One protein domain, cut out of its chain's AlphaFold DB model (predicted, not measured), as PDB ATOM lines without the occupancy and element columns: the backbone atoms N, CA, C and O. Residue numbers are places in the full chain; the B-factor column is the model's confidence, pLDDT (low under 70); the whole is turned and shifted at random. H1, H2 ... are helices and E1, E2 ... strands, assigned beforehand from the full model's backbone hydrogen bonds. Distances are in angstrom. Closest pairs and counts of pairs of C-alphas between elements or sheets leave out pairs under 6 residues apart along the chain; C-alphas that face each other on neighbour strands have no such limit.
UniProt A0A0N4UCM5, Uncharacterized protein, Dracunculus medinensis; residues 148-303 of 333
ATOM      1  N   LEU A 148     403.387 302.349 237.461       85.62
ATOM      2  CA  LEU A 148     403.913 303.705 237.592       85.62
ATOM      3  C   LEU A 148     404.767 303.906 238.858       85.62
ATOM      4  O   LEU A 148     405.836 304.516 238.780       85.62
ATOM      5  N   HIS A 149     404.336 303.407 240.021       86.95
ATOM      6  CA  HIS A 149     405.108 303.566 241.258       86.95
ATOM      7  C   HIS A 149     406.306 302.604 241.305       86.95
ATOM      8  O   HIS A 149     407.395 303.024 241.702       86.95
ATOM      9  N   ARG A 150     406.149 301.364 240.815       91.66
ATOM     10  CA  ARG A 150     407.249 300.392 240.654       91.66
ATOM     11  C   ARG A 150     408.359 300.965 239.769       91.66
ATOM     12  O   ARG A 150     409.522 301.047 240.166       91.66
ATOM     13  N   LEU A 151     407.971 301.475 238.598       89.71
ATOM     14  CA  LEU A 151     408.840 302.133 237.626       89.71
ATOM     15  C   LEU A 151     409.541 303.361 238.223       89.71
ATOM     16  O   LEU A 151     410.725 303.565 237.965       89.71
ATOM     17  N   ARG A 152     408.856 304.157 239.055       89.22
ATOM     18  CA  ARG A 152     409.450 305.316 239.748       89.22
ATOM     19  C   ARG A 152     410.528 304.910 240.749       89.22
ATOM     20  O   ARG A 152     411.632 305.448 240.667       89.22
ATOM     21  N   PHE A 153     410.262 303.945 241.633       90.49
ATOM     22  CA  PHE A 153     411.281 303.427 242.555       90.49
ATOM     23  C   PHE A 153     412.473 302.830 241.802       90.49
ATOM     24  O   PHE A 153     413.624 303.147 242.117       90.49
ATOM     25  N   LEU A 154     412.211 302.017 240.776       91.36
ATOM     26  CA  LEU A 154     413.245 301.373 239.972       91.36
ATOM     27  C   LEU A 154     414.109 302.393 239.213       91.36
ATOM     28  O   LEU A 154     415.337 302.290 239.222       91.36
ATOM     29  N   ASN A 155     413.493 303.404 238.596       89.98
ATOM     30  CA  ASN A 155     414.204 304.449 237.858       89.98
ATOM     31  C   ASN A 155     414.999 305.375 238.785       89.98
ATOM     32  O   ASN A 155     416.131 305.716 238.450       89.98
ATOM     33  N   ALA A 156     414.472 305.728 239.962       89.36
ATOM     34  CA  ALA A 156     415.206 306.524 240.947       89.36
ATOM     35  C   ALA A 156     416.487 305.805 241.417       89.36
ATOM     36  O   ALA A 156     417.556 306.414 241.474       89.36
ATOM     37  N   HIS A 157     416.416 304.491 241.666       89.31
ATOM     38  CA  HIS A 157     417.593 303.679 241.994       89.31
ATOM     39  C   HIS A 157     418.576 303.556 240.821       89.31
ATOM     40  O   HIS A 157     419.782 303.717 241.017       89.31
ATOM     41  N   LYS A 158     418.086 303.299 239.600       89.08
ATOM     42  CA  LYS A 158     418.924 303.205 238.392       89.08
ATOM     43  C   LYS A 158     419.657 304.512 238.097       89.08
ATOM     44  O   LYS A 158     420.859 304.484 237.844       89.08
ATOM     45  N   GLU A 159     418.970 305.647 238.175       87.38
ATOM     46  CA  GLU A 159     419.582 306.957 237.953       87.38
ATOM     47  C   GLU A 159     420.610 307.288 239.042       87.38
ATOM     48  O   GLU A 159     421.698 307.780 238.746       87.38
ATOM     49  N   ARG A 160     420.346 306.930 240.300       85.75
ATOM     50  CA  ARG A 160     421.323 307.144 241.368       85.75
ATOM     51  C   ARG A 160     422.566 306.260 241.218       85.75
ATOM     52  O   ARG A 160     423.680 306.758 241.377       85.75
ATOM     53  N   ARG A 161     422.398 304.996 240.804       84.86
ATOM     54  CA  ARG A 161     423.507 304.109 240.404       84.86
ATOM     55  C   ARG A 161     424.334 304.714 239.259       84.86
ATOM     56  O   ARG A 161     425.557 304.785 239.348       84.86
ATOM     57  N   ASN A 162     423.661 305.218 238.226       83.83
ATOM     58  CA  ASN A 162     424.247 305.885 237.057       83.83
ATOM     59  C   ASN A 162     425.058 307.145 237.432       83.83
ATOM     60  O   ASN A 162     426.153 307.351 236.914       83.83
ATOM     61  N   GLN A 163     424.567 307.968 238.366       83.05
ATOM     62  CA  GLN A 163     425.286 309.151 238.867       83.05
ATOM     63  C   GLN A 163     426.591 308.796 239.590       83.05
ATOM     64  O   GLN A 163     427.582 309.514 239.438       83.05
ATOM     65  N   ILE A 164     426.605 307.704 240.356       78.77
ATOM     66  CA  ILE A 164     427.795 307.248 241.089       78.77
ATOM     67  C   ILE A 164     428.815 306.643 240.115       78.77
ATOM     68  O   ILE A 164     429.980 307.031 240.145       78.77
ATOM     69  N   LEU A 165     428.372 305.798 239.175       78.10
ATOM     70  CA  LEU A 165     429.212 305.265 238.089       78.10
ATOM     71  C   LEU A 165     429.883 306.363 237.247       78.10
ATOM     72  O   LEU A 165     431.029 306.218 236.831       78.10
ATOM     73  N   LYS A 166     429.185 307.477 237.007       83.11
ATOM     74  CA  LYS A 166     429.711 308.644 236.278       83.11
ATOM     75  C   LYS A 166     430.597 309.567 237.129       83.11
ATOM     76  O   LYS A 166     431.069 310.576 236.611       83.11
ATOM     77  N   GLY A 167     430.775 309.289 238.423       81.49
ATOM     78  CA  GLY A 167     431.489 310.172 239.353       81.49
ATOM     79  C   GLY A 167     430.797 311.521 239.610       81.49
ATOM     80  O   GLY A 167     431.425 312.433 240.138       81.49
ATOM     81  N   ILE A 168     429.516 311.667 239.248       81.60
ATOM     82  CA  ILE A 168     428.711 312.883 239.488       81.60
ATOM     83  C   ILE A 168     428.376 313.013 240.979       81.60
ATOM     84  O   ILE A 168     428.235 314.112 241.508       81.60
ATOM     85  N   THR A 169     428.240 311.880 241.665       74.02
ATOM     86  CA  THR A 169     428.107 311.794 243.119       74.02
ATOM     87  C   THR A 169     429.233 310.929 243.655       74.02
ATOM     88  O   THR A 169     429.330 309.760 243.285       74.02
ATOM     89  N   THR A 170     430.048 311.476 244.555       68.73
ATOM     90  CA  THR A 170     430.974 310.669 245.351       68.73
ATOM     91  C   THR A 170     430.220 310.003 246.500       68.73
ATOM     92  O   THR A 170     429.366 310.608 247.149       68.73
ATOM     93  N   LEU A 171     430.538 308.735 246.759       68.51
ATOM     94  CA  LEU A 171     430.321 308.136 248.069       68.51
ATOM     95  C   LEU A 171     431.663 308.148 248.788       68.51
ATOM     96  O   LEU A 171     432.485 307.260 248.575       68.51
ATOM     97  N   ASP A 172     431.878 309.132 249.656       66.67
ATOM     98  CA  ASP A 172     433.168 309.297 250.343       66.67
ATOM     99  C   ASP A 172     433.491 308.108 251.283       66.67
ATOM    100  O   ASP A 172     434.627 307.926 251.712       66.67
ATOM    101  N   ALA A 173     432.496 307.258 251.573       61.47
ATOM    102  CA  ALA A 173     432.628 306.013 252.333       61.47
ATOM    103  C   ALA A 173     433.182 304.805 251.533       61.47
ATOM    104  O   ALA A 173     433.473 303.759 252.135       61.47
ATOM    105  N   MET A 174     433.310 304.904 250.202       60.79
ATOM    106  CA  MET A 174     433.755 303.806 249.333       60.79
ATOM    107  C   MET A 174     435.131 304.036 248.708       60.79
ATOM    108  O   MET A 174     435.401 305.063 248.094       60.79
ATOM    109  N   ASN A 175     435.972 303.000 248.782       61.36
ATOM    110  CA  ASN A 175     437.153 302.904 247.931       61.36
ATOM    111  C   ASN A 175     436.687 302.701 246.482       61.36
ATOM    112  O   ASN A 175     435.748 301.940 246.240       61.36
ATOM    113  N   SER A 176     437.385 303.305 245.517       59.43
ATOM    114  CA  SER A 176     437.062 303.198 244.085       59.43
ATOM    115  C   SER A 176     436.979 301.754 243.572       59.43
ATOM    116  O   SER A 176     436.222 301.478 242.652       59.43
ATOM    117  N   GLU A 177     437.701 300.828 244.205       60.91
ATOM    118  CA  GLU A 177     437.692 299.384 243.918       60.91
ATOM    119  C   GLU A 177     436.297 298.740 244.052       60.91
ATOM    120  O   GLU A 177     436.010 297.743 243.398       60.91
ATOM    121  N   GLN A 178     435.399 299.299 244.874       56.69
ATOM    122  CA  GLN A 178     434.043 298.758 245.053       56.69
ATOM    123  C   GLN A 178     433.068 299.196 243.943       56.69
ATOM    124  O   GLN A 178     431.956 298.680 243.870       56.69
ATOM    125  N   ILE A 179     433.479 300.122 243.065       59.49
ATOM    126  CA  ILE A 179     432.642 300.690 241.993       59.49
ATOM    127  C   ILE A 179     432.572 299.759 240.765       59.49
ATOM    128  O   ILE A 179     431.733 299.951 239.891       59.49
ATOM    129  N   GLU A 180     433.387 298.704 240.692       58.96
ATOM    130  CA  GLU A 180     433.422 297.796 239.532       58.96
ATOM    131  C   GLU A 180     432.208 296.840 239.434       58.96
ATOM    132  O   GLU A 180     432.007 296.214 238.395       58.96
ATOM    133  N   PHE A 181     431.358 296.752 240.469       60.34
ATOM    134  CA  PHE A 181     430.291 295.741 240.589       60.34
ATOM    135  C   PHE A 181     428.864 296.317 240.635       60.34
ATOM    136  O   PHE A 181     428.064 295.967 241.503       60.34
ATOM    137  N   PHE A 182     428.515 297.195 239.691       67.69
ATOM    138  CA  PHE A 182     427.128 297.642 239.521       67.69
ATOM    139  C   PHE A 182     426.340 296.681 238.636       67.69
ATOM    140  O   PHE A 182     426.479 296.684 237.412       67.69
ATOM    141  N   PHE A 183     425.442 295.918 239.248       75.86
ATOM    142  CA  PHE A 183     424.478 295.114 238.506       75.86
ATOM    143  C   PHE A 183     423.308 295.966 237.993       75.86
ATOM    144  O   PHE A 183     422.953 297.006 238.564       75.86
ATOM    145  N   GLN A 184     422.676 295.516 236.907       79.50
ATOM    146  CA  GLN A 184     421.387 296.055 236.482       79.50
ATOM    147  C   GLN A 184     420.327 295.676 237.520       79.50
ATOM    148  O   GLN A 184     420.230 294.517 237.899       79.50
ATOM    149  N   LEU A 185     419.532 296.659 237.949       87.74
ATOM    150  CA  LEU A 185     418.428 296.439 238.882       87.74
ATOM    151  C   LEU A 185     417.150 296.048 238.123       87.74
ATOM    152  O   LEU A 185     416.736 296.769 237.202       87.74
ATOM    153  N   THR A 186     416.517 294.949 238.515       90.76
ATOM    154  CA  THR A 186     415.174 294.523 238.080       90.76
ATOM    155  C   THR A 186     414.163 294.651 239.220       90.76
ATOM    156  O   THR A 186     414.546 294.788 240.381       90.76
ATOM    157  N   TRP A 187     412.869 294.662 238.887       92.13
ATOM    158  CA  TRP A 187     411.810 294.555 239.896       92.13
ATOM    159  C   TRP A 187     411.611 293.089 240.294       92.13
ATOM    160  O   TRP A 187     411.828 292.209 239.461       92.13
ATOM    161  N   SER A 188     411.193 292.839 241.532       92.58
ATOM    162  CA  SER A 188     410.825 291.514 242.038       92.58
ATOM    163  C   SER A 188     409.541 291.619 242.859       92.58
ATOM    164  O   SER A 188     409.511 292.282 243.902       92.58
ATOM    165  N   ASP A 189     408.476 290.973 242.375       91.15
ATOM    166  CA  ASP A 189     407.162 290.958 243.030       91.15
ATOM    167  C   ASP A 189     407.227 290.280 244.415       91.15
ATOM    168  O   ASP A 189     406.484 290.643 245.325       91.15
ATOM    169  N   GLU A 190     408.156 289.339 244.621       89.08
ATOM    170  CA  GLU A 190     408.385 288.693 245.920       89.08
ATOM    171  C   GLU A 190     408.985 289.675 246.942       89.08
ATOM    172  O   GLU A 190     408.530 289.746 248.092       89.08
ATOM    173  N   LEU A 191     409.969 290.489 246.526       90.15
ATOM    174  CA  LEU A 191     410.571 291.520 247.385       90.15
ATOM    175  C   LEU A 191     409.548 292.614 247.714       90.15
ATOM    176  O   LEU A 191     409.519 293.108 248.840       90.15
ATOM    177  N   GLU A 192     408.681 292.957 246.760       92.15
ATOM    178  CA  GLU A 192     407.566 293.892 246.935       92.15
ATOM    179  C   GLU A 192     406.509 293.341 247.902       92.15
ATOM    180  O   GLU A 192     406.122 294.053 248.828       92.15
ATOM    181  N   LYS A 193     406.107 292.069 247.769       87.65
ATOM    182  CA  LYS A 193     405.161 291.392 248.678       87.65
ATOM    183  C   LYS A 193     405.699 291.355 250.115       87.65
ATOM    184  O   LYS A 193     404.955 291.618 251.064       87.65
ATOM    185  N   LYS A 194     407.006 291.117 250.288       87.95
ATOM    186  CA  LYS A 194     407.686 291.210 251.594       87.95
ATOM    187  C   LYS A 194     407.718 292.647 252.121       87.95
ATOM    188  O   LYS A 194     407.360 292.887 253.269       87.95
ATOM    189  N   ALA A 195     408.096 293.610 251.280       90.80
ATOM    190  CA  ALA A 195     408.211 295.012 251.669       90.80
ATOM    191  C   ALA A 195     406.852 295.616 252.055       90.80
ATOM    192  O   ALA A 195     406.754 296.346 253.036       90.80
ATOM    193  N   PHE A 196     405.788 295.271 251.331       89.12
ATOM    194  CA  PHE A 196     404.427 295.688 251.653       89.12
ATOM    195  C   PHE A 196     403.970 295.082 252.985       89.12
ATOM    196  O   PHE A 196     403.503 295.816 253.848       89.12
ATOM    197  N   SER A 197     404.217 293.784 253.207       87.78
ATOM    198  CA  SER A 197     403.930 293.127 254.491       87.78
ATOM    199  C   SER A 197     404.705 293.731 255.674       87.78
ATOM    200  O   SER A 197     404.186 293.746 256.788       87.78
ATOM    201  N   ASP A 198     405.925 294.229 255.458       87.65
ATOM    202  CA  ASP A 198     406.688 294.950 256.482       87.65
ATOM    203  C   ASP A 198     406.163 296.374 256.712       87.65
ATOM    204  O   ASP A 198     406.088 296.809 257.860       87.65
ATOM    205  N   ALA A 199     405.745 297.080 255.658       89.88
ATOM    206  CA  ALA A 199     405.136 298.405 255.768       89.88
ATOM    207  C   ALA A 199     403.775 298.355 256.490       89.88
ATOM    208  O   ALA A 199     403.503 299.195 257.346       89.88
ATOM    209  N   GLU A 200     402.939 297.348 256.203       89.45
ATOM    210  CA  GLU A 200     401.618 297.152 256.828       89.45
ATOM    211  C   GLU A 200     401.671 296.948 258.349       89.45
ATOM    212  O   GLU A 200     400.668 297.171 259.027       89.45
ATOM    213  N   LYS A 201     402.824 296.561 258.909       90.14
ATOM    214  CA  LYS A 201     403.000 296.463 260.368       90.14
ATOM    215  C   LYS A 201     402.871 297.823 261.046       90.14
ATOM    216  O   LYS A 201     402.498 297.872 262.213       90.14
ATOM    217  N   CYS A 202     403.177 298.916 260.340       87.64
ATOM    218  CA  CYS A 202     403.175 300.276 260.881       87.64
ATOM    219  C   CYS A 202     404.025 300.447 262.156       87.64
ATOM    220  O   CYS A 202     403.843 301.391 262.932       87.64
ATOM    221  N   GLU A 203     405.004 299.570 262.353       85.06
ATOM    222  CA  GLU A 203     405.983 299.627 263.430       85.06
ATOM    223  C   GLU A 203     407.251 300.306 262.906       85.06
ATOM    224  O   GLU A 203     407.688 300.051 261.783       85.06
ATOM    225  N   SER A 204     407.872 301.166 263.722       71.40
ATOM    226  CA  SER A 204     409.207 301.666 263.392       71.40
ATOM    227  C   SER A 204     410.173 300.490 263.447       71.40
ATOM    228  O   SER A 204     410.571 300.071 264.536       71.40
ATOM    229  N   LEU A 205     410.568 299.977 262.283       66.44
ATOM    230  CA  LEU A 205     411.619 298.971 262.187       66.44
ATOM    231  C   LEU A 205     412.876 299.485 262.922       66.44
ATOM    232  O   LEU A 205     413.173 300.684 262.882       66.44
ATOM    233  N   GLU A 206     413.591 298.600 263.634       66.22
ATOM    234  CA  GLU A 206     414.760 298.969 264.459       66.22
ATOM    235  C   GLU A 206     415.745 299.876 263.691       66.22
ATOM    236  O   GLU A 206     415.846 299.746 262.470       66.22
ATOM    237  N   PRO A 207     416.550 300.736 264.353       57.69
ATOM    238  CA  PRO A 207     417.477 301.661 263.677       57.69
ATOM    239  C   PRO A 207     418.451 300.998 262.683       57.69
ATOM    240  O   PRO A 207     418.924 301.650 261.756       57.69
ATOM    241  N   LYS A 208     418.671 299.682 262.800       57.49
ATOM    242  CA  LYS A 208     419.367 298.827 261.821       57.49
ATOM    243  C   LYS A 208     418.623 298.664 260.479       57.49
ATOM    244  O   LYS A 208     419.081 297.941 259.608       57.49
ATOM    245  N   SER A 209     417.472 299.296 260.278       59.21
ATOM    246  CA  SER A 209     416.661 299.187 259.057       59.21
ATOM    247  C   SER A 209     416.572 300.496 258.261       59.21
ATOM    248  O   SER A 209     415.956 300.520 257.196       59.21
ATOM    249  N   SER A 210     417.206 301.580 258.726       58.16
ATOM    250  CA  SER A 210     417.019 302.969 258.249       58.16
ATOM    251  C   SER A 210     417.240 303.216 256.744       58.16
ATOM    252  O   SER A 210     416.834 304.248 256.214       58.16
ATOM    253  N   ARG A 211     417.879 302.270 256.049       63.52
ATOM    254  CA  ARG A 211     418.172 302.276 254.602       63.52
ATOM    255  C   ARG A 211     417.193 301.467 253.748       63.52
ATOM    256  O   ARG A 211     417.262 301.538 252.528       63.52
ATOM    257  N   LYS A 212     416.333 300.683 254.391       72.64
ATOM    258  CA  LYS A 212     415.221 299.944 253.783       72.64
ATOM    259  C   LYS A 212     413.878 300.545 254.158       72.64
ATOM    260  O   LYS A 212     412.910 300.293 253.464       72.64
ATOM    261  N   TYR A 213     413.826 301.315 255.242       76.23
ATOM    262  CA  TYR A 213     412.622 301.888 255.827       76.23
ATOM    263  C   TYR A 213     412.606 303.414 255.697       76.23
ATOM    264  O   TYR A 213     413.626 304.080 255.900       76.23
ATOM    265  N   HIS A 214     411.444 303.988 255.395       78.59
ATOM    266  CA  HIS A 214     411.199 305.420 255.519       78.59
ATOM    267  C   HIS A 214     409.758 305.693 255.937       78.59
ATOM    268  O   HIS A 214     408.829 305.348 255.217       78.59
ATOM    269  N   ARG A 215     409.577 306.371 257.074       80.24
ATOM    270  CA  ARG A 215     408.275 306.875 257.518       80.24
ATOM    271  C   ARG A 215     408.118 308.339 257.128       80.24
ATOM    272  O   ARG A 215     408.851 309.203 257.613       80.24
ATOM    273  N   ILE A 216     407.129 308.621 256.291       79.76
ATOM    274  CA  ILE A 216     406.627 309.970 256.021       79.76
ATOM    275  C   ILE A 216     405.535 310.254 257.045       79.76
ATOM    276  O   ILE A 216     404.632 309.441 257.208       79.76
ATOM    277  N   ILE A 217     405.570 311.408 257.706       79.84
ATOM    278  CA  ILE A 217     404.469 311.859 258.565       79.84
ATOM    279  C   ILE A 217     403.723 312.972 257.830       79.84
ATOM    280  O   ILE A 217     404.325 313.966 257.426       79.84
ATOM    281  N   MET A 218     402.418 312.796 257.636       73.43
ATOM    282  CA  MET A 218     401.545 313.772 256.992       73.43
ATOM    283  C   MET A 218     400.797 314.576 258.056       73.43
ATOM    284  O   MET A 218     399.729 314.185 258.519       73.43
ATOM    285  N   ASP A 219     401.339 315.744 258.413       68.02
ATOM    286  CA  ASP A 219     400.687 316.675 259.352       68.02
ATOM    287  C   ASP A 219     399.397 317.314 258.782       68.02
ATOM    288  O   ASP A 219     398.650 317.971 259.507       68.02
ATOM    289  N   SER A 220     399.105 317.120 257.490       65.57
ATOM    290  CA  SER A 220     397.849 317.528 256.854       65.57
ATOM    291  C   SER A 220     397.328 316.465 255.888       65.57
ATOM    292  O   SER A 220     398.048 316.053 254.976       65.57
ATOM    293  N   PHE A 221     396.050 316.106 256.029       64.46
ATOM    294  CA  PHE A 221     395.304 315.220 255.127       64.46
ATOM    295  C   PHE A 221     394.978 315.901 253.779       64.46
ATOM    296  O   PHE A 221     393.815 316.091 253.426       64.46
ATOM    297  N   ASP A 222     396.004 316.296 253.020       63.97
ATOM    298  CA  ASP A 222     395.850 316.778 251.642       63.97
ATOM    299  C   ASP A 222     395.836 315.588 250.665       63.97
ATOM    300  O   ASP A 222     396.813 315.272 249.979       63.97
ATOM    301  N   PHE A 223     394.696 314.895 250.633       64.78
ATOM    302  CA  PHE A 223     394.429 313.792 249.705       64.78
ATOM    303  C   PHE A 223     394.288 314.238 248.242       64.78
ATOM    304  O   PHE A 223     394.203 313.391 247.350       64.78
ATOM    305  N   ASP A 224     394.225 315.539 247.953       57.04
ATOM    306  CA  ASP A 224     394.084 316.035 246.578       57.04
ATOM    307  C   ASP A 224     395.405 315.992 245.817       57.04
ATOM    308  O   ASP A 224     395.418 316.022 244.586       57.04
ATOM    309  N   ASN A 225     396.511 315.852 246.547       73.88
ATOM    310  CA  ASN A 225     397.847 315.776 245.986       73.88
ATOM    311  C   ASN A 225     398.583 314.477 246.363       73.88
ATOM    312  O   ASN A 225     399.794 314.408 246.169       73.88
ATOM    313  N   LEU A 226     397.892 313.448 246.885       73.34
ATOM    314  CA  LEU A 226     398.535 312.245 247.441       73.34
ATOM    315  C   LEU A 226     399.496 311.570 246.452       73.34
ATOM    316  O   LEU A 226     400.615 311.267 246.838       73.34
ATOM    317  N   THR A 227     399.130 311.401 245.176       77.05
ATOM    318  CA  THR A 227     400.038 310.825 244.165       77.05
ATOM    319  C   THR A 227     401.310 311.658 243.992       77.05
ATOM    320  O   THR A 227     402.400 311.105 243.998       77.05
ATOM    321  N   TYR A 228     401.203 312.987 243.905       81.04
ATOM    322  CA  TYR A 228     402.362 313.881 243.788       81.04
ATOM    323  C   TYR A 228     403.199 313.929 245.073       81.04
ATOM    324  O   TYR A 228     404.424 314.025 245.006       81.04
ATOM    325  N   ILE A 229     402.548 313.864 246.240       79.86
ATOM    326  CA  ILE A 229     403.214 313.745 247.538       79.86
ATOM    327  C   ILE A 229     404.004 312.439 247.550       79.86
ATOM    328  O   ILE A 229     405.214 312.503 247.702       79.86
ATOM    329  N   LEU A 230     403.372 311.294 247.279       84.11
ATOM    330  CA  LEU A 230     404.044 310.001 247.142       84.11
ATOM    331  C   LEU A 230     405.205 310.075 246.144       84.11
ATOM    332  O   LEU A 230     406.308 309.700 246.494       84.11
ATOM    333  N   ASP A 231     405.029 310.644 244.953       82.06
ATOM    334  CA  ASP A 231     406.095 310.733 243.945       82.06
ATOM    335  C   ASP A 231     407.298 311.570 244.402       82.06
ATOM    336  O   ASP A 231     408.460 311.191 244.192       82.06
ATOM    337  N   ARG A 232     407.024 312.711 245.044       84.87
ATOM    338  CA  ARG A 232     408.040 313.580 245.642       84.87
ATOM    339  C   ARG A 232     408.737 312.864 246.792       84.87
ATOM    340  O   ARG A 232     409.964 312.821 246.822       84.87
ATOM    341  N   GLU A 233     407.975 312.299 247.721       85.62
ATOM    342  CA  GLU A 233     408.509 311.613 248.890       85.62
ATOM    343  C   GLU A 233     409.249 310.329 248.508       85.62
ATOM    344  O   GLU A 233     410.288 310.072 249.093       85.62
ATOM    345  N   PHE A 234     408.825 309.566 247.496       86.77
ATOM    346  CA  PHE A 234     409.547 308.397 246.971       86.77
ATOM    347  C   PHE A 234     410.903 308.823 246.410       86.77
ATOM    348  O   PHE A 234     411.936 308.260 246.774       86.77
ATOM    349  N   SER A 235     410.922 309.882 245.595       83.21
ATOM    350  CA  SER A 235     412.160 310.443 245.040       83.21
ATOM    351  C   SER A 235     413.104 310.932 246.148       83.21
ATOM    352  O   SER A 235     414.296 310.622 246.129       83.21
ATOM    353  N   MET A 236     412.574 311.633 247.157       83.85
ATOM    354  CA  MET A 236     413.348 312.100 248.314       83.85
ATOM    355  C   MET A 236     413.755 310.966 249.264       83.85
ATOM    356  O   MET A 236     414.811 311.055 249.879       83.85
ATOM    357  N   THR A 237     412.963 309.902 249.384       86.37
ATOM    358  CA  THR A 237     413.259 308.702 250.186       86.37
ATOM    359  C   THR A 237     414.469 307.990 249.612       86.37
ATOM    360  O   THR A 237     415.460 307.796 250.314       86.37
ATOM    361  N   VAL A 238     414.434 307.708 248.307       87.84
ATOM    362  CA  VAL A 238     415.579 307.148 247.587       87.84
ATOM    363  C   VAL A 238     416.774 308.096 247.721       87.84
ATOM    364  O   VAL A 238     417.843 307.661 248.136       87.84
ATOM    365  N   GLN A 239     416.607 309.405 247.498       84.00
ATOM    366  CA  GLN A 239     417.705 310.359 247.688       84.00
ATOM    367  C   GLN A 239     418.318 310.296 249.101       84.00
ATOM    368  O   GLN A 239     419.539 310.255 249.199       84.00
ATOM    369  N   LYS A 240     417.506 310.234 250.170       82.77
ATOM    370  CA  LYS A 240     417.964 310.108 251.569       82.77
ATOM    371  C   LYS A 240     418.718 308.797 251.811       82.77
ATOM    372  O   LYS A 240     419.803 308.831 252.385       82.77
ATOM    373  N   TRP A 241     418.202 307.653 251.358       81.56
ATOM    374  CA  TRP A 241     418.896 306.366 251.509       81.56
ATOM    375  C   TRP A 241     420.241 306.329 250.767       81.56
ATOM    376  O   TRP A 241     421.194 305.716 251.245       81.56
ATOM    377  N   TRP A 242     420.333 307.033 249.638       81.22
ATOM    378  CA  TRP A 242     421.554 307.218 248.850       81.22
ATOM    379  C   TRP A 242     422.363 308.484 249.220       81.22
ATOM    380  O   TRP A 242     423.247 308.895 248.453       81.22
ATOM    381  N   SER A 243     422.067 309.130 250.351       77.52
ATOM    382  CA  SER A 243     422.888 310.210 250.905       77.52
ATOM    383  C   SER A 243     424.053 309.645 251.718       77.52
ATOM    384  O   SER A 243     424.004 308.531 252.252       77.52
ATOM    385  N   ASN A 244     425.138 310.416 251.782       65.45
ATOM    386  CA  ASN A 244     426.376 309.995 252.424       65.45
ATOM    387  C   ASN A 244     426.159 309.866 253.950       65.45
ATOM    388  O   ASN A 244     425.710 310.831 254.561       65.45
ATOM    389  N   PRO A 245     426.468 308.719 254.590       60.15
ATOM    390  CA  PRO A 245     426.235 308.513 256.026       60.15
ATOM    391  C   PRO A 245     427.051 309.402 256.976       60.15
ATOM    392  O   PRO A 245     426.876 309.299 258.183       60.15
ATOM    393  N   MET A 246     427.945 310.248 256.457       57.57
ATOM    394  CA  MET A 246     428.873 311.077 257.240       57.57
ATOM    395  C   MET A 246     428.198 312.152 258.114       57.57
ATOM    396  O   MET A 246     428.866 312.726 258.969       57.57
ATOM    397  N   ASP A 247     426.900 312.415 257.927       62.83
ATOM    398  CA  ASP A 247     426.115 313.302 258.802       62.83
ATOM    399  C   ASP A 247     425.597 312.588 260.078       62.83
ATOM    400  O   ASP A 247     425.052 313.240 260.972       62.83
ATOM    401  N   GLU A 248     425.768 311.264 260.195       60.31
ATOM    402  CA  GLU A 248     425.390 310.462 261.368       60.31
ATOM    403  C   GLU A 248     426.618 309.965 262.157       60.31
ATOM    404  O   GLU A 248     427.685 309.711 261.607       60.31
ATOM    405  N   SER A 249     426.462 309.820 263.478       63.40
ATOM    406  CA  SER A 249     427.549 309.517 264.425       63.40
ATOM    407  C   SER A 249     428.297 308.201 264.155       63.40
ATOM    408  O   SER A 249     427.678 307.207 263.774       63.40
ATOM    409  N   ASP A 250     429.599 308.177 264.480       63.85
ATOM    410  CA  ASP A 250     430.582 307.121 264.154       63.85
ATOM    411  C   ASP A 250     430.103 305.660 264.287       63.85
ATOM    412  O   ASP A 250     430.433 304.830 263.438       63.85
ATOM    413  N   GLU A 251     429.311 305.309 265.310       63.40
ATOM    414  CA  GLU A 251     428.838 303.925 265.504       63.40
ATOM    415  C   GLU A 251     427.891 303.440 264.389       63.40
ATOM    416  O   GLU A 251     427.894 302.253 264.052       63.40
ATOM    417  N   ASN A 252     427.152 304.343 263.732       61.53
ATOM    418  CA  ASN A 252     426.297 303.985 262.599       61.53
ATOM    419  C   ASN A 252     427.109 303.728 261.313       61.53
ATOM    420  O   ASN A 252     426.632 303.029 260.418       61.53
ATOM    421  N   VAL A 253     428.336 304.251 261.196       60.51
ATOM    422  CA  VAL A 253     429.094 304.294 259.928       60.51
ATOM    423  C   VAL A 253     429.404 302.897 259.376       60.51
ATOM    424  O   VAL A 253     429.303 302.682 258.167       60.51
ATOM    425  N   ILE A 254     429.722 301.919 260.233       61.46
ATOM    426  CA  ILE A 254     429.988 300.533 259.799       61.46
ATOM    427  C   ILE A 254     428.714 299.883 259.249       61.46
ATOM    428  O   ILE A 254     428.737 299.283 258.172       61.46
ATOM    429  N   PHE A 255     427.594 300.033 259.960       60.02
ATOM    430  CA  PHE A 255     426.314 299.481 259.526       60.02
ATOM    431  C   PHE A 255     425.861 300.118 258.207       60.02
ATOM    432  O   PHE A 255     425.552 299.424 257.236       60.02
ATOM    433  N   LEU A 256     425.940 301.448 258.134       60.63
ATOM    434  CA  LEU A 256     425.617 302.220 256.943       60.63
ATOM    435  C   LEU A 256     426.540 301.867 255.764       60.63
ATOM    436  O   LEU A 256     426.068 301.853 254.627       60.63
ATOM    437  N   LYS A 257     427.817 301.527 255.979       63.94
ATOM    438  CA  LYS A 257     428.683 301.033 254.896       63.94
ATOM    439  C   LYS A 257     428.169 299.709 254.324       63.94
ATOM    440  O   LYS A 257     428.093 299.577 253.104       63.94
ATOM    441  N   ASN A 258     427.736 298.776 255.172       60.88
ATOM    442  CA  ASN A 258     427.187 297.492 254.726       60.88
ATOM    443  C   ASN A 258     425.864 297.650 253.961       60.88
ATOM    444  O   ASN A 258     425.738 297.081 252.879       60.88
ATOM    445  N   SER A 259     424.914 298.469 254.440       66.11
ATOM    446  CA  SER A 259     423.647 298.677 253.711       66.11
ATOM    447  C   SER A 259     423.860 299.327 252.338       66.11
ATOM    448  O   SER A 259     423.163 298.996 251.386       66.11
ATOM    449  N   ILE A 260     424.839 300.234 252.223       68.93
ATOM    450  CA  ILE A 260     425.254 300.816 250.938       68.93
ATOM    451  C   ILE A 260     425.860 299.741 250.018       68.93
ATOM    452  O   ILE A 260     425.541 299.710 248.835       68.93
ATOM    453  N   ILE A 261     426.700 298.838 250.541       59.98
ATOM    454  CA  ILE A 261     427.279 297.733 249.756       59.98
ATOM    455  C   ILE A 261     426.173 296.811 249.222       59.98
ATOM    456  O   ILE A 261     426.178 296.499 248.032       59.98
ATOM    457  N   GLY A 262     425.192 296.438 250.051       65.27
ATOM    458  CA  GLY A 262     424.022 295.672 249.602       65.27
ATOM    459  C   GLY A 262     423.259 296.379 248.480       65.27
ATOM    460  O   GLY A 262     422.923 295.770 247.470       65.27
ATOM    461  N   LEU A 263     423.094 297.697 248.592       74.12
ATOM    462  CA  LEU A 263     422.431 298.529 247.588       74.12
ATOM    463  C   LEU A 263     423.181 298.624 246.243       74.12
ATOM    464  O   LEU A 263     422.562 298.960 245.230       74.12
ATOM    465  N   PHE A 264     424.479 298.305 246.197       76.18
ATOM    466  CA  PHE A 264     425.250 298.171 244.951       76.18
ATOM    467  C   PHE A 264     425.226 296.752 244.382       76.18
ATOM    468  O   PHE A 264     425.015 296.587 243.180       76.18
ATOM    469  N   LEU A 265     425.398 295.745 245.245       79.78
ATOM    470  CA  LEU A 265     425.418 294.334 244.853       79.78
ATOM    471  C   LEU A 265     424.038 293.804 244.437       79.78
ATOM    472  O   LEU A 265     423.971 292.815 243.713       79.78
ATOM    473  N   ALA A 266     422.951 294.457 244.857       86.78
ATOM    474  CA  ALA A 266     421.598 294.028 244.537       86.78
ATOM    475  C   ALA A 266     421.311 294.010 243.021       86.78
ATOM    476  O   ALA A 266     421.425 295.032 242.333       86.78
ATOM    477  N   THR A 267     420.884 292.858 242.518       85.71
ATOM    478  CA  THR A 267     420.333 292.622 241.178       85.71
ATOM    479  C   THR A 267     418.833 292.902 241.125       85.71
ATOM    480  O   THR A 267     418.328 293.322 240.089       85.71
ATOM    481  N   GLU A 268     418.121 292.749 242.242       91.22
ATOM    482  CA  GLU A 268     416.669 292.922 242.334       91.22
ATOM    483  C   GLU A 268     416.263 293.905 243.440       91.22
ATOM    484  O   GLU A 268     416.955 294.080 244.448       91.22
ATOM    485  N   LEU A 269     415.112 294.541 243.228       92.08
ATOM    486  CA  LEU A 269     414.445 295.468 244.132       92.08
ATOM    487  C   LEU A 269     412.947 295.170 244.150       92.08
ATOM    488  O   LEU A 269     412.337 295.023 243.095       92.08
ATOM    489  N   GLY A 270     412.339 295.202 245.328       92.92
ATOM    490  CA  GLY A 270     410.893 295.349 245.458       92.92
ATOM    491  C   GLY A 270     410.575 296.285 246.612       92.92
ATOM    492  O   GLY A 270     411.183 296.185 247.680       92.92
ATOM    493  N   CYS A 271     409.661 297.226 246.387       92.71
ATOM    494  CA  CYS A 271     409.268 298.211 247.389       92.71
ATOM    495  C   CYS A 271     407.775 298.139 247.671       92.71
ATOM    496  O   CYS A 271     406.975 298.058 246.749       92.71
ATOM    497  N   GLY A 272     407.422 298.236 248.946       91.46
ATOM    498  CA  GLY A 272     406.064 298.331 249.453       91.46
ATOM    499  C   GLY A 272     405.842 299.686 250.114       91.46
ATOM    500  O   GLY A 272     406.787 300.310 250.599       91.46
ATOM    501  N   PHE A 273     404.596 300.142 250.173       91.15
ATOM    502  CA  PHE A 273     404.216 301.200 251.101       91.15
ATOM    503  C   PHE A 273     402.838 300.926 251.690       91.15
ATOM    504  O   PHE A 273     401.975 300.364 251.017       91.15
ATOM    505  N   ALA A 274     402.636 301.355 252.930       89.27
ATOM    506  CA  ALA A 274     401.367 301.251 253.635       89.27
ATOM    507  C   ALA A 274     400.997 302.597 254.264       89.27
ATOM    508  O   ALA A 274     401.861 303.359 254.700       89.27
ATOM    509  N   SER A 275     399.695 302.882 254.314       85.96
ATOM    510  CA  SER A 275     399.172 304.015 255.074       85.96
ATOM    511  C   SER A 275     398.962 303.590 256.522       85.96
ATOM    512  O   SER A 275     398.170 302.698 256.809       85.96
ATOM    513  N   CYS A 276     399.627 304.293 257.423       87.20
ATOM    514  CA  CYS A 276     399.632 304.069 258.857       87.20
ATOM    515  C   CYS A 276     398.963 305.236 259.595       87.20
ATOM    516  O   CYS A 276     398.738 306.311 259.030       87.20
ATOM    517  N   VAL A 277     398.671 305.042 260.880       85.05
ATOM    518  CA  VAL A 277     398.262 306.111 261.799       85.05
ATOM    519  C   VAL A 277     399.211 306.071 262.993       85.05
ATOM    520  O   VAL A 277     399.387 305.008 263.584       85.05
ATOM    521  N   ASP A 278     399.868 307.190 263.308       82.14
ATOM    522  CA  ASP A 278     400.793 307.277 264.447       82.14
ATOM    523  C   ASP A 278     400.048 307.421 265.790       82.14
ATOM    524  O   ASP A 278     398.840 307.670 265.833       82.14
ATOM    525  N   ASP A 279     400.779 307.321 266.905       84.71
ATOM    526  CA  ASP A 279     400.229 307.477 268.265       84.71
ATOM    527  C   ASP A 279     399.545 308.843 268.510       84.71
ATOM    528  O   ASP A 279     398.811 309.010 269.484       84.71
ATOM    529  N   ASN A 280     399.765 309.830 267.631       85.48
ATOM    530  CA  ASN A 280     399.171 311.167 267.680       85.48
ATOM    531  C   ASN A 280     397.973 311.317 266.721       85.48
ATOM    532  O   ASN A 280     397.524 312.440 266.480       85.48
ATOM    533  N   LEU A 281     397.458 310.210 266.171       82.45
ATOM    534  CA  LEU A 281     396.381 310.156 265.173       82.45
ATOM    535  C   LEU A 281     396.707 310.860 263.843       82.45
ATOM    536  O   LEU A 281     395.798 311.228 263.092       82.45
ATOM    537  N   ARG A 282     397.990 311.040 263.515       83.44
ATOM    538  CA  ARG A 282     398.419 311.574 262.217       83.44
ATOM    539  C   ARG A 282     398.576 310.442 261.218       83.44
ATOM    540  O   ARG A 282     399.068 309.369 261.561       83.44
ATOM    541  N   MET A 283     398.211 310.701 259.967       81.26
ATOM    542  CA  MET A 283     398.528 309.782 258.879       81.26
ATOM    543  C   MET A 283     400.046 309.715 258.701       81.26
ATOM    544  O   MET A 283     400.720 310.739 258.575       81.26
ATOM    545  N   ALA A 284     400.574 308.502 258.674       86.80
ATOM    546  CA  ALA A 284     401.936 308.214 258.273       86.80
ATOM    547  C   ALA A 284     401.915 307.340 257.015       86.80
ATOM    548  O   ALA A 284     400.938 306.640 256.758       86.80
ATOM    549  N   ILE A 285     402.979 307.381 256.223       87.40
ATOM    550  CA  ILE A 285     403.183 306.461 255.107       87.40
ATOM    551  C   ILE A 285     404.531 305.798 255.324       87.40
ATOM    552  O   ILE A 285     405.570 306.460 255.264       87.40
ATOM    553  N   ASP A 286     404.491 304.501 255.589       89.34
ATOM    554  CA  ASP A 286     405.680 303.679 255.741       89.34
ATOM    555  C   ASP A 286     406.042 303.129 254.369       89.34
ATOM    556  O   ASP A 286     405.225 302.481 253.723       89.34
ATOM    557  N   ILE A 287     407.258 303.415 253.919       89.92
ATOM    558  CA  ILE A 287     407.855 302.889 252.693       89.92
ATOM    559  C   ILE A 287     408.927 301.893 253.106       89.92
ATOM    560  O   ILE A 287     409.826 302.230 253.881       89.92
ATOM    561  N   VAL A 288     408.863 300.694 252.543       89.95
ATOM    562  CA  VAL A 288     409.893 299.667 252.686       89.95
ATOM    563  C   VAL A 288     410.432 299.309 251.305       89.95
ATOM    564  O   VAL A 288     409.662 299.202 250.357       89.95
ATOM    565  N   CYS A 289     411.736 299.083 251.178       91.20
ATOM    566  CA  CYS A 289     412.339 298.445 250.010       91.20
ATOM    567  C   CYS A 289     413.252 297.300 250.450       91.20
ATOM    568  O   CYS A 289     414.165 297.494 251.258       91.20
ATOM    569  N   HIS A 290     413.033 296.118 249.877       89.93
ATOM    570  CA  HIS A 290     413.952 294.987 249.977       89.93
ATOM    571  C   HIS A 290     414.795 294.863 248.714       89.93
ATOM    572  O   HIS A 290     414.399 295.272 247.623       89.93
ATOM    573  N   TYR A 291     415.979 294.288 248.895       88.26
ATOM    574  CA  TYR A 291     417.028 294.201 247.890       88.26
ATOM    575  C   TYR A 291     417.614 292.793 247.897       88.26
ATOM    576  O   TYR A 291     417.874 292.247 248.974       88.26
ATOM    577  N   TRP A 292     417.866 292.235 246.717       83.72
ATOM    578  CA  TRP A 292     418.490 290.922 246.568       83.72
ATOM    579  C   TRP A 292     419.655 290.968 245.566       83.72
ATOM    580  O   TRP A 292     419.488 291.591 244.519       83.72
ATOM    581  N   PRO A 293     420.820 290.345 245.844       81.52
ATOM    582  CA  PRO A 293     421.222 289.776 247.131       81.52
ATOM    583  C   PRO A 293     421.294 290.828 248.243       81.52
ATOM    584  O   PRO A 293     421.737 291.958 248.037       81.52
ATOM    585  N   THR A 294     420.871 290.436 249.442       71.68
ATOM    586  CA  THR A 294     421.021 291.261 250.646       71.68
ATOM    587  C   THR A 294     422.458 291.199 251.174       71.68
ATOM    588  O   THR A 294     423.129 290.169 251.097       71.68
ATOM    589  N   SER A 295     422.942 292.310 251.735       61.22
ATOM    590  CA  SER A 295     424.225 292.358 252.446       61.22
ATOM    591  C   SER A 295     424.177 291.722 253.835       61.22
ATOM    592  O   SER A 295     425.232 291.575 254.452       61.22
ATOM    593  N   ASP A 296     422.988 291.414 254.360       63.61
ATOM    594  CA  ASP A 296     422.824 290.835 255.691       63.61
ATOM    595  C   ASP A 296     422.788 289.292 255.623       63.61
ATOM    596  O   ASP A 296     421.837 288.722 255.078       63.61
ATOM    597  N   PRO A 297     423.780 288.579 256.194       53.82
ATOM    598  CA  PRO A 297     423.785 287.118 256.227       53.82
ATOM    599  C   PRO A 297     422.584 286.501 256.952       53.82
ATOM    600  O   PRO A 297     422.287 285.338 256.704       53.82
ATOM    601  N   SER A 298     421.911 287.237 257.842       54.36
ATOM    602  CA  SER A 298     420.733 286.749 258.568       54.36
ATOM    603  C   SER A 298     419.447 286.801 257.737       54.36
ATOM    604  O   SER A 298     418.565 285.973 257.937       54.36
ATOM    605  N   GLU A 299     419.363 287.699 256.754       56.56
ATOM    606  CA  GLU A 299     418.233 287.787 255.819       56.56
ATOM    607  C   GLU A 299     418.398 286.883 254.587       56.56
ATOM    608  O   GLU A 299     417.421 286.561 253.914       56.56
ATOM    609  N   LEU A 300     419.634 286.461 254.292       44.12
ATOM    610  CA  LEU A 300     419.971 285.538 253.200       44.12
ATOM    611  C   LEU A 300     419.236 284.187 253.293       44.12
ATOM    612  O   LEU A 300     419.122 283.496 252.286       44.12
ATOM    613  N   TYR A 301     418.724 283.826 254.472       38.31
ATOM    614  CA  TYR A 301     417.964 282.595 254.707       38.31
ATOM    615  C   TYR A 301     416.512 282.634 254.197       38.31
ATOM    616  O   TYR A 301     415.923 281.571 254.029       38.31
ATOM    617  N   ASP A 302     415.944 283.814 253.920       44.83
ATOM    618  CA  ASP A 302     414.562 283.940 253.419       44.83
ATOM    619  C   ASP A 302     414.452 283.842 251.886       44.83
ATOM    620  O   ASP A 302     413.346 283.699 251.368       44.83
ATOM    621  N   TYR A 303     415.566 283.949 251.152       42.48
ATOM    622  CA  TYR A 303     415.576 283.950 249.686       42.48
ATOM    623  C   TYR A 303     416.378 282.777 249.130       42.48
ATOM    624  O   TYR A 303     417.610 282.763 249.086       42.48
TER     625      TYR A 303
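What this domain is: This is residues 148 to 303 of the 333 residues of an uncharacterized protein of Dracunculus medinensis (UniProt A0A0N4UCM5). A twisted three-stranded antiparallel sheet is sandwiched between helices: H1 and H4, side by side, cover one face and H3 packs on the other. H5 stands across one end of the sheet, with the short H2 beyond it at the far end of the long axis. The printed part has 156 residues, in the order H1 H2 H3 E1 H4 H5 E2 E3, with sheet order E1 E3 E2. It is a mixed, compact domain with a radius of gyration of the C-alphas of 15.6 A, spanning 47 by 33 by 30 A.

Where its parts are: H1, residues 148 to 165, begins at C-alpha (403.913, 303.705, 237.592) and is 25.4 A long. H2 is residues 176 to 180, H3 189 to 199, and E1 213 to 218. H4, residues 226 to 241, is 21.6 A long; H5, residues 250 to 265, 23.7 A. E2, residues 268 to 277, is 29.9 A long; E3, residues 283 to 292, 30.1 A, ends at C-alpha (418.490, 290.922, 246.568).

How they stand to each other: E2 and E3 form a hairpin, with N 272 and O 288 2.8 A apart; E1 and E3 are antiparallel, with N 216 and O 285 2.9 A apart. H1 touches H4, closest C-alphas Ala 156 and Ser 235, 6.4 A, at a shallow tilt of 28 degrees, the same way. H3, on the opposite face, has a height over the sheet of 4.6 A. H2 and H5 are near each other. Each O i to N i+4 pair is within hydrogen-bond range in H1, H3 and H4; H5 has 10 of 12, H2 0 of 1 but 1 of 2 O i to N i+3.

The domain as a whole: The printed part has no cut. The link from H3 to E1 is long. Mean pLDDT is 76.5 for the printed part; 54 residues are under 70, among them 244 to 262.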